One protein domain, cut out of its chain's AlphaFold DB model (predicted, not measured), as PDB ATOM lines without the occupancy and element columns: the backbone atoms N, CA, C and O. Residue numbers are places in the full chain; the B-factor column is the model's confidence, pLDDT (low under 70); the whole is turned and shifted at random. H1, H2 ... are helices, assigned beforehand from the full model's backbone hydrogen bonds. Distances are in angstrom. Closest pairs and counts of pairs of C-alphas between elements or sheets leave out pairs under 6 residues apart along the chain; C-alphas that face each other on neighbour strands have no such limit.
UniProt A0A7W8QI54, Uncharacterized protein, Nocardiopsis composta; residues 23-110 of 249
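AT A GLANCE: This is residues 23 to 110 of the 249 residues of an uncharacterized protein of Nocardiopsis composta (UniProt A0A7W8QI54). H3 is the core: H1 packs on one side, the hairpin of H4 and H5 on the opposite side, H2 on a third. The 88 printed residues include five named helices, H1 to H5 in order, class all helix. The whole is compact, radius of gyration of the C-alphas 12.7 A, spans 38, 27 and 22 A.

HOW THE PARTS SIT: H1, residues 37 to 52, touches H3, residues 68 to 80, at a steep tilt of 42 degrees, closest at the C-alphas of Thr 47 and Ala 70, 6.0 A. H2, residues 56 to 64, touches H3, closest at C-alphas 63 and 71, 4.4 A. H4, residues 84 to 92, and H5, residues 96 to 108, form a hairpin apart from H1 and H2. Every O i to N i+4 pair in these helices is within hydrogen-bond range.

IN THESE COORDINATES: H1 is 22.1 A long from C-alpha 37 at (185.867, 211.369, 214.635). H5 ends with C-alpha 108 at (182.816, 184.615, 198.530).

THE WHOLE: The printed part has no cut; residues 26 to 35 have pLDDT under 70.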
ATOM      1  N   SER A  23     185.210 190.412 211.129       75.94
ATOM      2  CA  SER A  23     184.658 189.885 209.883       75.94
ATOM      3  C   SER A  23     184.789 190.993 208.845       75.94
ATOM      4  O   SER A  23     184.391 192.131 209.129       75.94
ATOM      5  N   TYR A  24     185.372 190.680 207.688       75.00
ATOM      6  CA  TYR A  24     185.572 191.634 206.598       75.00
ATOM      7  C   TYR A  24     184.220 192.047 206.010       75.00
ATOM      8  O   TYR A  24     183.908 193.234 205.929       75.00
ATOM      9  N   TYR A  25     183.353 191.075 205.714       70.62
ATOM     10  CA  TYR A  25     182.013 191.356 205.183       70.62
ATOM     11  C   TYR A  25     180.961 191.682 206.265       70.62
ATOM     12  O   TYR A  25     179.865 192.155 205.955       70.62
ATOM     13  N   GLY A  26     181.265 191.463 207.548       64.94
ATOM     14  CA  GLY A  26     180.375 191.747 208.679       64.94
ATOM     15  C   GLY A  26     180.466 193.184 209.203       64.94
ATOM     16  O   GLY A  26     181.363 193.939 208.864       64.94
ATOM     17  N   ALA A  27     179.575 193.595 210.114       52.00
ATOM     18  CA  ALA A  27     179.564 194.956 210.691       52.00
ATOM     19  C   ALA A  27     180.819 195.326 211.524       52.00
ATOM     20  O   ALA A  27     180.961 196.471 211.966       52.00
ATOM     21  N   ALA A  28     181.700 194.352 211.753       55.03
ATOM     22  CA  ALA A  28     182.922 194.429 212.538       55.03
ATOM     23  C   ALA A  28     184.120 195.041 211.783       55.03
ATOM     24  O   ALA A  28     185.076 195.457 212.426       55.03
ATOM     25  N   HIS A  29     184.068 195.206 210.455       54.62
ATOM     26  CA  HIS A  29     185.131 195.917 209.720       54.62
ATOM     27  C   HIS A  29     185.211 197.424 210.060       54.62
ATOM     28  O   HIS A  29     186.174 198.093 209.707       54.62
ATOM     29  N   ARG A  30     184.217 197.976 210.781       53.81
ATOM     30  CA  ARG A  30     184.104 199.407 211.140       53.81
ATOM     31  C   ARG A  30     184.119 199.631 212.649       53.81
ATOM     32  O   ARG A  30     183.153 200.157 213.224       53.81
ATOM     33  N   TYR A  31     185.168 199.161 213.312       56.56
ATOM     34  CA  TYR A  31     185.433 199.549 214.694       56.56
ATOM     35  C   TYR A  31     186.111 200.918 214.737       56.56
ATOM     36  O   TYR A  31     186.943 201.238 213.893       56.56
ATOM     37  N   ASP A  32     185.712 201.718 215.720       55.44
ATOM     38  CA  ASP A  32     186.221 203.063 215.952       55.44
ATOM     39  C   ASP A  32     187.644 202.950 216.509       55.44
ATOM     40  O   ASP A  32     187.850 202.602 217.671       55.44
ATOM     41  N   VAL A  33     188.637 203.135 215.640       56.62
ATOM     42  CA  VAL A  33     190.056 202.943 215.972       56.62
ATOM     43  C   VAL A  33     190.577 204.055 216.895       56.62
ATOM     44  O   VAL A  33     191.651 203.906 217.476       56.62
ATOM     45  N   HIS A  34     189.838 205.160 217.069       62.59
ATOM     46  CA  HIS A  34     190.405 206.361 217.686       62.59
ATOM     47  C   HIS A  34     189.565 207.027 218.773       62.59
ATOM     48  O   HIS A  34     190.096 207.886 219.475       62.59
ATOM     49  N   GLY A  35     188.290 206.663 218.941       63.88
ATOM     50  CA  GLY A  35     187.438 207.225 219.996       63.88
ATOM     51  C   GLY A  35     187.072 208.707 219.806       63.88
ATOM     52  O   GLY A  35     186.366 209.262 220.646       63.88
ATOM     53  N   ASP A  36     187.524 209.337 218.713       78.44
ATOM     54  CA  ASP A  36     187.113 210.660 218.239       78.44
ATOM     55  C   ASP A  36     187.066 210.700 216.691       78.44
ATOM     56  O   ASP A  36     188.011 210.250 216.028       78.44
ATOM     57  N   PRO A  37     186.017 211.298 216.088       79.94
ATOM     58  CA  PRO A  37     185.867 211.369 214.635       79.94
ATOM     59  C   PRO A  37     186.982 212.099 213.876       79.94
ATOM     60  O   PRO A  37     187.149 211.856 212.680       79.94
ATOM     61  N   ALA A  38     187.715 213.039 214.486       82.00
ATOM     62  CA  ALA A  38     188.798 213.733 213.783       82.00
ATOM     63  C   ALA A  38     190.012 212.823 213.589       82.00
ATOM     64  O   ALA A  38     190.604 212.815 212.511       82.00
ATOM     65  N   ALA A  39     190.338 212.024 214.603       79.06
ATOM     66  CA  ALA A  39     191.395 211.030 214.510       79.06
ATOM     67  C   ALA A  39     191.031 209.904 213.525       79.06
ATOM     68  O   ALA A  39     191.881 209.505 212.732       79.06
ATOM     69  N   GLU A  40     189.761 209.480 213.475       79.19
ATOM     70  CA  GLU A  40     189.278 208.554 212.439       79.19
ATOM     71  C   GLU A  40     189.463 209.115 211.025       79.19
ATOM     72  O   GLU A  40     190.017 208.434 210.159       79.19
ATOM     73  N   ARG A  41     189.061 210.371 210.786       82.94
ATOM     74  CA  ARG A  41     189.253 211.022 209.480       82.94
ATOM     75  C   ARG A  41     190.724 211.121 209.100       82.94
ATOM     76  O   ARG A  41     191.079 210.731 207.996       82.94
ATOM     77  N   ALA A  42     191.579 211.577 210.014       84.62
ATOM     78  CA  ALA A  42     193.011 211.689 209.751       84.62
ATOM     79  C   ALA A  42     193.645 210.327 209.424       84.62
ATOM     80  O   ALA A  42     194.505 210.234 208.545       84.62
ATOM     81  N   CYS A  43     193.205 209.264 210.104       86.62
ATOM     82  CA  CYS A  43     193.691 207.921 209.836       86.62
ATOM     83  C   CYS A  43     193.278 207.430 208.447       86.62
ATOM     84  O   CYS A  43     194.146 206.982 207.699       86.62
ATOM     85  N   ARG A  44     191.993 207.595 208.091       83.62
ATOM     86  CA  ARG A  44     191.455 207.271 206.759       83.62
ATOM     87  C   ARG A  44     192.164 208.057 205.659       83.62
ATOM     88  O   ARG A  44     192.687 207.468 204.728       83.62
ATOM     89  N   GLU A  45     192.286 209.376 205.803       89.62
ATOM     90  CA  GLU A  45     192.967 210.227 204.818       89.62
ATOM     91  C   GLU A  45     194.428 209.815 204.592       89.62
ATOM     92  O   GLU A  45     194.945 209.907 203.475       89.62
ATOM     93  N   ARG A  46     195.121 209.375 205.650       91.75
ATOM     94  CA  ARG A  46     196.484 208.851 205.538       91.75
ATOM     95  C   ARG A  46     196.495 207.521 204.788       91.75
ATOM     96  O   ARG A  46     197.291 207.383 203.864       91.75
ATOM     97  N   THR A  47     195.656 206.560 205.171       91.25
ATOM     98  CA  THR A  47     195.637 205.241 204.526       91.25
ATOM     99  C   THR A  47     195.182 205.321 203.076       91.25
ATOM    100  O   THR A  47     195.830 204.723 202.225       91.25
ATOM    101  N   ASP A  48     194.178 206.140 202.762       91.50
ATOM    102  CA  ASP A  48     193.701 206.368 201.394       91.50
ATOM    103  C   ASP A  48     194.818 206.923 200.509       91.50
ATOM    104  O   ASP A  48     195.012 206.484 199.377       91.50
ATOM    105  N   ARG A  49     195.614 207.861 201.036       95.38
ATOM    106  CA  ARG A  49     196.775 208.401 200.319       95.38
ATOM    107  C   ARG A  49     197.830 207.331 200.050       95.38
ATOM    108  O   ARG A  49     198.399 207.326 198.964       95.38
ATOM    109  N   LEU A  50     198.097 206.451 201.017       94.31
ATOM    110  CA  LEU A  50     199.053 205.355 200.847       94.31
ATOM    111  C   LEU A  50     198.556 204.335 199.815       94.31
ATOM    112  O   LEU A  50     199.329 203.933 198.950       94.31
ATOM    113  N   VAL A  51     197.268 203.981 199.850       93.50
ATOM    114  CA  VAL A  51     196.636 203.084 198.868       93.50
ATOM    115  C   VAL A  51     196.696 203.693 197.465       93.50
ATOM    116  O   VAL A  51     197.215 203.066 196.544       93.50
ATOM    117  N   LEU A  52     196.247 204.942 197.297       93.50
ATOM    118  CA  LEU A  52     196.263 205.639 196.003       93.50
ATOM    119  C   LEU A  52     197.683 205.898 195.481       93.50
ATOM    120  O   LEU A  52     197.893 205.959 194.271       93.50
ATOM    121  N   GLY A  53     198.653 206.057 196.382       95.19
ATOM    122  CA  GLY A  53     200.068 206.217 196.051       95.19
ATOM    123  C   GLY A  53     200.794 204.911 195.715       95.19
ATOM    124  O   GLY A  53     201.952 204.969 195.310       95.19
ATOM    125  N   GLY A  54     200.153 203.747 195.882       94.06
ATOM    126  CA  GLY A  54     200.801 202.442 195.714       94.06
ATOM    127  C   GLY A  54     201.841 202.125 196.798       94.06
ATOM    128  O   GLY A  54     202.718 201.291 196.590       94.06
ATOM    129  N   CYS A  55     201.764 202.782 197.958       96.06
ATOM    130  CA  CYS A  55     202.703 202.651 199.074       96.06
ATOM    131  C   CYS A  55     202.373 201.436 199.962       96.06
ATOM    132  O   CYS A  55     202.256 201.544 201.183       96.06
ATOM    133  N   GLU A  56     202.199 200.260 199.356       95.56
ATOM    134  CA  GLU A  56     201.785 199.041 200.064       95.56
ATOM    135  C   GLU A  56     202.835 198.549 201.072       95.56
ATOM    136  O   GLU A  56     202.483 198.060 202.142       95.56
ATOM    137  N   GLU A  57     204.128 198.708 200.775       95.75
ATOM    138  CA  GLU A  57     205.204 198.369 201.719       95.75
ATOM    139  C   GLU A  57     205.125 199.210 203.000       95.75
ATOM    140  O   GLU A  57     205.332 198.695 204.098       95.75
ATOM    141  N   GLU A  58     204.755 200.486 202.877       95.69
ATOM    142  CA  GLU A  58     204.544 201.365 204.026       95.69
ATOM    143  C   GLU A  58     203.297 200.948 204.817       95.69
ATOM    144  O   GLU A  58     203.343 200.895 206.045       95.69
ATOM    145  N   LEU A  59     202.212 200.555 204.132       94.06
ATOM    146  CA  LEU A  59     201.032 199.976 204.785       94.06
ATOM    147  C   LEU A  59     201.378 198.692 205.551       94.06
ATOM    148  O   LEU A  59     200.963 198.554 206.700       94.06
ATOM    149  N   ARG A  60     202.181 197.789 204.968       93.94
ATOM    150  CA  ARG A  60     202.676 196.580 205.652       93.94
ATOM    151  C   ARG A  60     203.513 196.922 206.879       93.94
ATOM    152  O   ARG A  60     203.302 196.331 207.934       93.94
ATOM    153  N   ALA A  61     204.438 197.875 206.762       94.12
ATOM    154  CA  ALA A  61     205.290 198.284 207.876       94.12
ATOM    155  C   ALA A  61     204.468 198.871 209.034       94.12
ATOM    156  O   ALA A  61     204.666 198.495 210.190       94.12
ATOM    157  N   LEU A  62     203.507 199.743 208.724       92.12
ATOM    158  CA  LEU A  62     202.598 200.324 209.710       92.12
ATOM    159  C   LEU A  62     201.706 199.247 210.349       92.12
ATOM    160  O   LEU A  62     201.611 199.187 211.574       92.12
ATOM    161  N   ALA A  63     201.106 198.365 209.547       90.25
ATOM    162  CA  ALA A  63     200.275 197.267 210.038       90.25
ATOM    163  C   ALA A  63     201.062 196.327 210.968       90.25
ATOM    164  O   ALA A  63     200.584 195.991 212.052       90.25
ATOM    165  N   GLY A  64     202.294 195.964 210.592       88.25
ATOM    166  CA  GLY A  64     203.198 195.154 211.414       88.25
ATOM    167  C   GLY A  64     203.639 195.846 212.708       88.25
ATOM    168  O   GLY A  64     203.878 195.181 213.711       88.25
ATOM    169  N   ALA A  65     203.676 197.182 212.724       89.88
ATOM    170  CA  ALA A  65     203.891 197.977 213.933       89.88
ATOM    171  C   ALA A  65     202.632 198.109 214.818       89.88
ATOM    172  O   ALA A  65     202.678 198.771 215.856       89.88
ATOM    173  N   GLY A  66     201.513 197.485 214.433       84.88
ATOM    174  CA  GLY A  66     200.246 197.519 215.165       84.88
ATOM    175  C   GLY A  66     199.311 198.662 214.762       84.88
ATOM    176  O   GLY A  66     198.298 198.879 215.430       84.88
ATOM    177  N   ASP A  67     199.606 199.392 213.681       85.88
ATOM    178  CA  ASP A  67     198.711 200.424 213.160       85.88
ATOM    179  C   ASP A  67     197.461 199.781 212.552       85.88
ATOM    180  O   ASP A  67     197.479 199.159 211.486       85.88
ATOM    181  N   ARG A  68     196.344 199.925 213.260       81.44
ATOM    182  CA  ARG A  68     195.096 199.258 212.900       81.44
ATOM    183  C   ARG A  68     194.465 199.805 211.624       81.44
ATOM    184  O   ARG A  68     193.883 199.014 210.893       81.44
ATOM    185  N   CYS A  69     194.569 201.101 211.325       84.81
ATOM    186  CA  CYS A  69     194.025 201.611 210.063       84.81
ATOM    187  C   CYS A  69     194.841 201.105 208.886       84.81
ATOM    188  O   CYS A  69     194.264 200.703 207.884       84.81
ATOM    189  N   ALA A  70     196.172 201.103 209.016       89.56
ATOM    190  CA  ALA A  70     197.032 200.551 207.981       89.56
ATOM    191  C   ALA A  70     196.752 199.059 207.773       89.56
ATOM    192  O   ALA A  70     196.692 198.616 206.634       89.56
ATOM    193  N   PHE A  71     196.495 198.309 208.851       88.94
ATOM    194  CA  PHE A  71     196.059 196.917 208.759       88.94
ATOM    195  C   PHE A  71     194.730 196.765 208.004       88.94
ATOM    196  O   PHE A  71     194.646 195.941 207.099       88.94
ATOM    197  N   ILE A  72     193.702 197.553 208.348       86.75
ATOM    198  CA  ILE A  72     192.391 197.497 207.676       86.75
ATOM    199  C   ILE A  72     192.546 197.825 206.188       86.75
ATOM    200  O   ILE A  72     192.122 197.034 205.354       86.75
ATOM    201  N   ALA A  73     193.220 198.930 205.865       90.19
ATOM    202  CA  ALA A  73     193.450 199.351 204.486       90.19
ATOM    203  C   ALA A  73     194.289 198.335 203.693       90.19
ATOM    204  O   ALA A  73     194.037 198.114 202.511       90.19
ATOM    205  N   LEU A  74     195.269 197.689 204.336       93.88
ATOM    206  CA  LEU A  74     196.036 196.606 203.726       93.88
ATOM    207  C   LEU A  74     195.139 195.401 203.426       93.88
ATOM    208  O   LEU A  74     195.175 194.897 202.311       93.88
ATOM    209  N   VAL A  75     194.326 194.943 204.382       92.62
ATOM    210  CA  VAL A  75     193.413 193.808 204.161       92.62
ATOM    211  C   VAL A  75     192.389 194.128 203.070       92.62
ATOM    212  O   VAL A  75     192.183 193.286 202.204       92.62
ATOM    213  N   GLU A  76     191.802 195.328 203.062       90.50
ATOM    214  CA  GLU A  76     190.904 195.797 201.990       90.50
ATOM    215  C   GLU A  76     191.592 195.741 200.624       90.50
ATOM    216  O   GLU A  76     191.084 195.098 199.706       90.50
ATOM    217  N   LEU A  77     192.801 196.302 200.509       94.19
ATOM    218  CA  LEU A  77     193.591 196.248 199.277       94.19
ATOM    219  C   LEU A  77     193.832 194.804 198.820       94.19
ATOM    220  O   LEU A  77     193.675 194.494 197.637       94.19
ATOM    221  N   LEU A  78     194.220 193.913 199.736       96.00
ATOM    222  CA  LEU A  78     194.506 192.516 199.412       96.00
ATOM    223  C   LEU A  78     193.243 191.746 199.004       96.00
ATOM    224  O   LEU A  78     193.306 190.932 198.081       96.00
ATOM    225  N   VAL A  79     192.106 192.000 199.653       93.81
ATOM    226  CA  VAL A  79     190.823 191.365 199.325       93.81
ATOM    227  C   VAL A  79     190.300 191.837 197.970       93.81
ATOM    228  O   VAL A  79     189.929 191.007 197.132       93.81
ATOM    229  N   ASP A  80     190.330 193.143 197.712       92.75
ATOM    230  CA  ASP A  80     189.880 193.726 196.446       92.75
ATOM    231  C   ASP A  80     190.754 193.270 195.270       92.75
ATOM    232  O   ASP A  80     190.252 193.015 194.174       92.75
ATOM    233  N   ALA A  81     192.056 193.088 195.508       95.25
ATOM    234  CA  ALA A  81     192.998 192.543 194.534       95.25
ATOM    235  C   ALA A  81     192.994 191.000 194.444       95.25
ATOM    236  O   ALA A  81     193.766 190.442 193.665       95.25
ATOM    237  N   ASP A  82     192.153 190.307 195.223       96.06
ATOM    238  CA  ASP A  82     192.050 188.838 195.282       96.06
ATOM    239  C   ASP A  82     193.388 188.130 195.602       96.06
ATOM    240  O   ASP A  82     193.720 187.054 195.090       96.06
ATOM    241  N   ARG A  83     194.194 188.761 196.461       97.25
ATOM    242  CA  ARG A  83     195.550 188.339 196.834       97.25
ATOM    243  C   ARG A  83     195.537 187.368 198.013       97.25
ATOM    244  O   ARG A  83     196.034 187.653 199.102       97.25
ATOM    245  N   THR A  84     194.988 186.177 197.779       97.31
ATOM    246  CA  THR A  84     194.874 185.122 198.806       97.31
ATOM    247  C   THR A  84     196.229 184.651 199.342       97.31
ATOM    248  O   THR A  84     196.323 184.248 200.499       97.31
ATOM    249  N   ALA A  85     197.293 184.718 198.534       97.12
ATOM    250  CA  ALA A  85     198.646 184.359 198.960       97.12
ATOM    251  C   ALA A  85     199.180 185.294 200.058       97.12
ATOM    252  O   ALA A  85     199.678 184.807 201.068       97.12
ATOM    253  N   ASP A  86     199.009 186.608 199.903       97.25
ATOM    254  CA  ASP A  86     199.446 187.591 200.899       97.25
ATOM    255  C   ASP A  86     198.645 187.480 202.203       97.25
ATOM    256  O   ASP A  86     199.213 187.512 203.292       97.25
ATOM    257  N   LEU A  87     197.323 187.290 202.109       96.50
ATOM    258  CA  LEU A  87     196.481 187.072 203.292       96.50
ATOM    259  C   LEU A  87     196.878 185.792 204.041       96.50
ATOM    260  O   LEU A  87     196.874 185.772 205.272       96.50
ATOM    261  N   ARG A  88     197.257 184.739 203.308       96.50
ATOM    262  CA  ARG A  88     197.764 183.491 203.887       96.50
ATOM    263  C   ARG A  88     199.100 183.694 204.590       96.50
ATOM    264  O   ARG A  88     199.237 183.247 205.721       96.50
ATOM    265  N   GLU A  89     200.039 184.410 203.978       95.75
ATOM    266  CA  GLU A  89     201.320 184.744 204.612       95.75
ATOM    267  C   GLU A  89     201.108 185.497 205.936       95.75
ATOM    268  O   GLU A  89     201.679 185.137 206.966       95.75
ATOM    269  N   MET A  90     200.215 186.490 205.945       93.94
ATOM    270  CA  MET A  90     199.858 187.220 207.167       93.94
ATOM    271  C   MET A  90     199.217 186.309 208.228       93.94
ATOM    272  O   MET A  90     199.519 186.425 209.418       93.94
ATOM    273  N   ALA A  91     198.351 185.380 207.816       93.19
ATOM    274  CA  ALA A  91     197.710 184.418 208.709       93.19
ATOM    275  C   ALA A  91     198.702 183.407 209.311       93.19
ATOM    276  O   ALA A  91     198.581 183.045 210.487       93.19
ATOM    277  N   GLU A  92     199.681 182.962 208.521       93.44
ATOM    278  CA  GLU A  92     200.775 182.077 208.937       93.44
ATOM    279  C   GLU A  92     201.758 182.792 209.873       93.44
ATOM    280  O   GLU A  92     202.277 182.180 210.807       93.44
ATOM    281  N   ALA A  93     201.935 184.106 209.705       91.00
ATOM    282  CA  ALA A  93     202.647 184.961 210.654       91.00
ATOM    283  C   ALA A  93     201.879 185.186 211.978       91.00
ATOM    284  O   ALA A  93     202.407 185.811 212.899       91.00
ATOM    285  N   GLY A  94     200.656 184.653 212.095       89.25
ATOM    286  CA  GLY A  94     199.854 184.666 213.317       89.25
ATOM    287  C   GLY A  94     198.753 185.724 213.358       89.25
ATOM    288  O   GLY A  94     198.152 185.901 214.417       89.25
ATOM    289  N   ASP A  95     198.453 186.422 212.255       89.00
ATOM    290  CA  ASP A  95     197.335 187.369 212.238       89.00
ATOM    291  C   ASP A  95     195.991 186.652 212.010       89.00
ATOM    292  O   ASP A  95     195.612 186.288 210.895       89.00
ATOM    293  N   ASP A  96     195.238 186.471 213.096       87.44
ATOM    294  CA  ASP A  96     193.924 185.820 213.078       87.44
ATOM    295  C   ASP A  96     192.889 186.566 212.219       87.44
ATOM    296  O   ASP A  96     191.994 185.944 211.648       87.44
ATOM    297  N   ARG A  97     193.001 187.893 212.080       86.56
ATOM    298  CA  ARG A  97     192.065 188.694 211.273       86.56
ATOM    299  C   ARG A  97     192.348 188.510 209.787       86.56
ATOM    300  O   ARG A  97     191.403 188.423 209.005       86.56
ATOM    301  N   ALA A  98     193.625 188.415 209.408       91.81
ATOM    302  CA  ALA A  98     194.027 188.050 208.052       91.81
ATOM    303  C   ALA A  98     193.578 186.624 207.710       91.81
ATOM    304  O   ALA A  98     193.072 186.398 206.612       91.81
ATOM    305  N   ARG A  99     193.656 185.690 208.673       94.06
ATOM    306  CA  ARG A  99     193.095 184.339 208.521       94.06
ATOM    307  C   ARG A  99     191.596 184.383 208.237       94.06
ATOM    308  O   ARG A  99     191.152 183.809 207.249       94.06
ATOM    309  N   THR A 100     190.821 185.113 209.039       92.00
ATOM    310  CA  THR A 100     189.379 185.277 208.797       92.00
ATOM    311  C   THR A 100     189.094 185.907 207.433       92.00
ATOM    312  O   THR A 100     188.248 185.400 206.700       92.00
ATOM    313  N   ALA A 101     189.813 186.970 207.059       93.25
ATOM    314  CA  ALA A 101     189.640 187.630 205.764       93.25
ATOM    315  C   ALA A 101     189.961 186.695 204.585       93.25
ATOM    316  O   ALA A 101     189.231 186.695 203.596       93.25
ATOM    317  N   LEU A 102     191.000 185.857 204.706       97.06
ATOM    318  CA  LEU A 102     191.309 184.816 203.727       97.06
ATOM    319  C   LEU A 102     190.126 183.859 203.560       97.06
ATOM    320  O   LEU A 102     189.661 183.670 202.441       97.06
ATOM    321  N   ILE A 103     189.617 183.278 204.650       97.25
ATOM    322  CA  ILE A 103     188.516 182.305 204.575       97.25
ATOM    323  C   ILE A 103     187.246 182.937 203.998       97.25
ATOM    324  O   ILE A 103     186.599 182.331 203.144       97.25
ATOM    325  N   GLU A 104     186.907 184.158 204.411       94.19
ATOM    326  CA  GLU A 104     185.754 184.890 203.883       94.19
ATOM    327  C   GLU A 104     185.893 185.190 202.384       94.19
ATOM    328  O   GLU A 104     184.943 184.978 201.631       94.19
ATOM    329  N   LEU A 105     187.074 185.624 201.926       96.44
ATOM    330  CA  LEU A 105     187.348 185.837 200.503       96.44
ATOM    331  C   LEU A 105     187.239 184.528 199.710       96.44
ATOM    332  O   LEU A 105     186.594 184.489 198.663       96.44
ATOM    333  N   LEU A 106     187.834 183.439 200.202       98.12
ATOM    334  CA  LEU A 106     187.753 182.138 199.537       98.12
ATOM    335  C   LEU A 106     186.303 181.644 199.430       98.12
ATOM    336  O   LEU A 106     185.925 181.089 198.396       98.12
ATOM    337  N   ALA A 107     185.494 181.869 200.467       96.06
ATOM    338  CA  ALA A 107     184.078 181.524 200.475       96.06
ATOM    339  C   ALA A 107     183.277 182.361 199.468       96.06
ATOM    340  O   ALA A 107     182.550 181.793 198.655       96.06
ATOM    341  N   ASP A 108     183.463 183.685 199.468       94.94
ATOM    342  CA  ASP A 108     182.816 184.615 198.530       94.94
ATOM    343  C   ASP A 108     183.102 184.246 197.064       94.94
ATOM    344  O   ASP A 108     182.209 184.254 196.218       94.94
ATOM    345  N   ARG A 109     184.338 183.822 196.766       95.88
ATOM    346  CA  ARG A 109     184.745 183.398 195.414       95.88
ATOM    347  C   ARG A 109     184.450 181.937 195.090       95.88
ATOM    348  O   ARG A 109     184.786 181.494 193.992       95.88
ATOM    349  N   GLY A 110     183.855 181.176 196.009       96.19
ATOM    350  CA  GLY A 110     183.545 179.759 195.802       96.19
ATOM    351  C   GLY A 110     184.785 178.879 195.592       96.19
ATOM    352  O   GLY A 110     184.727 177.875 194.883       96.19
TER     353      GLY A 110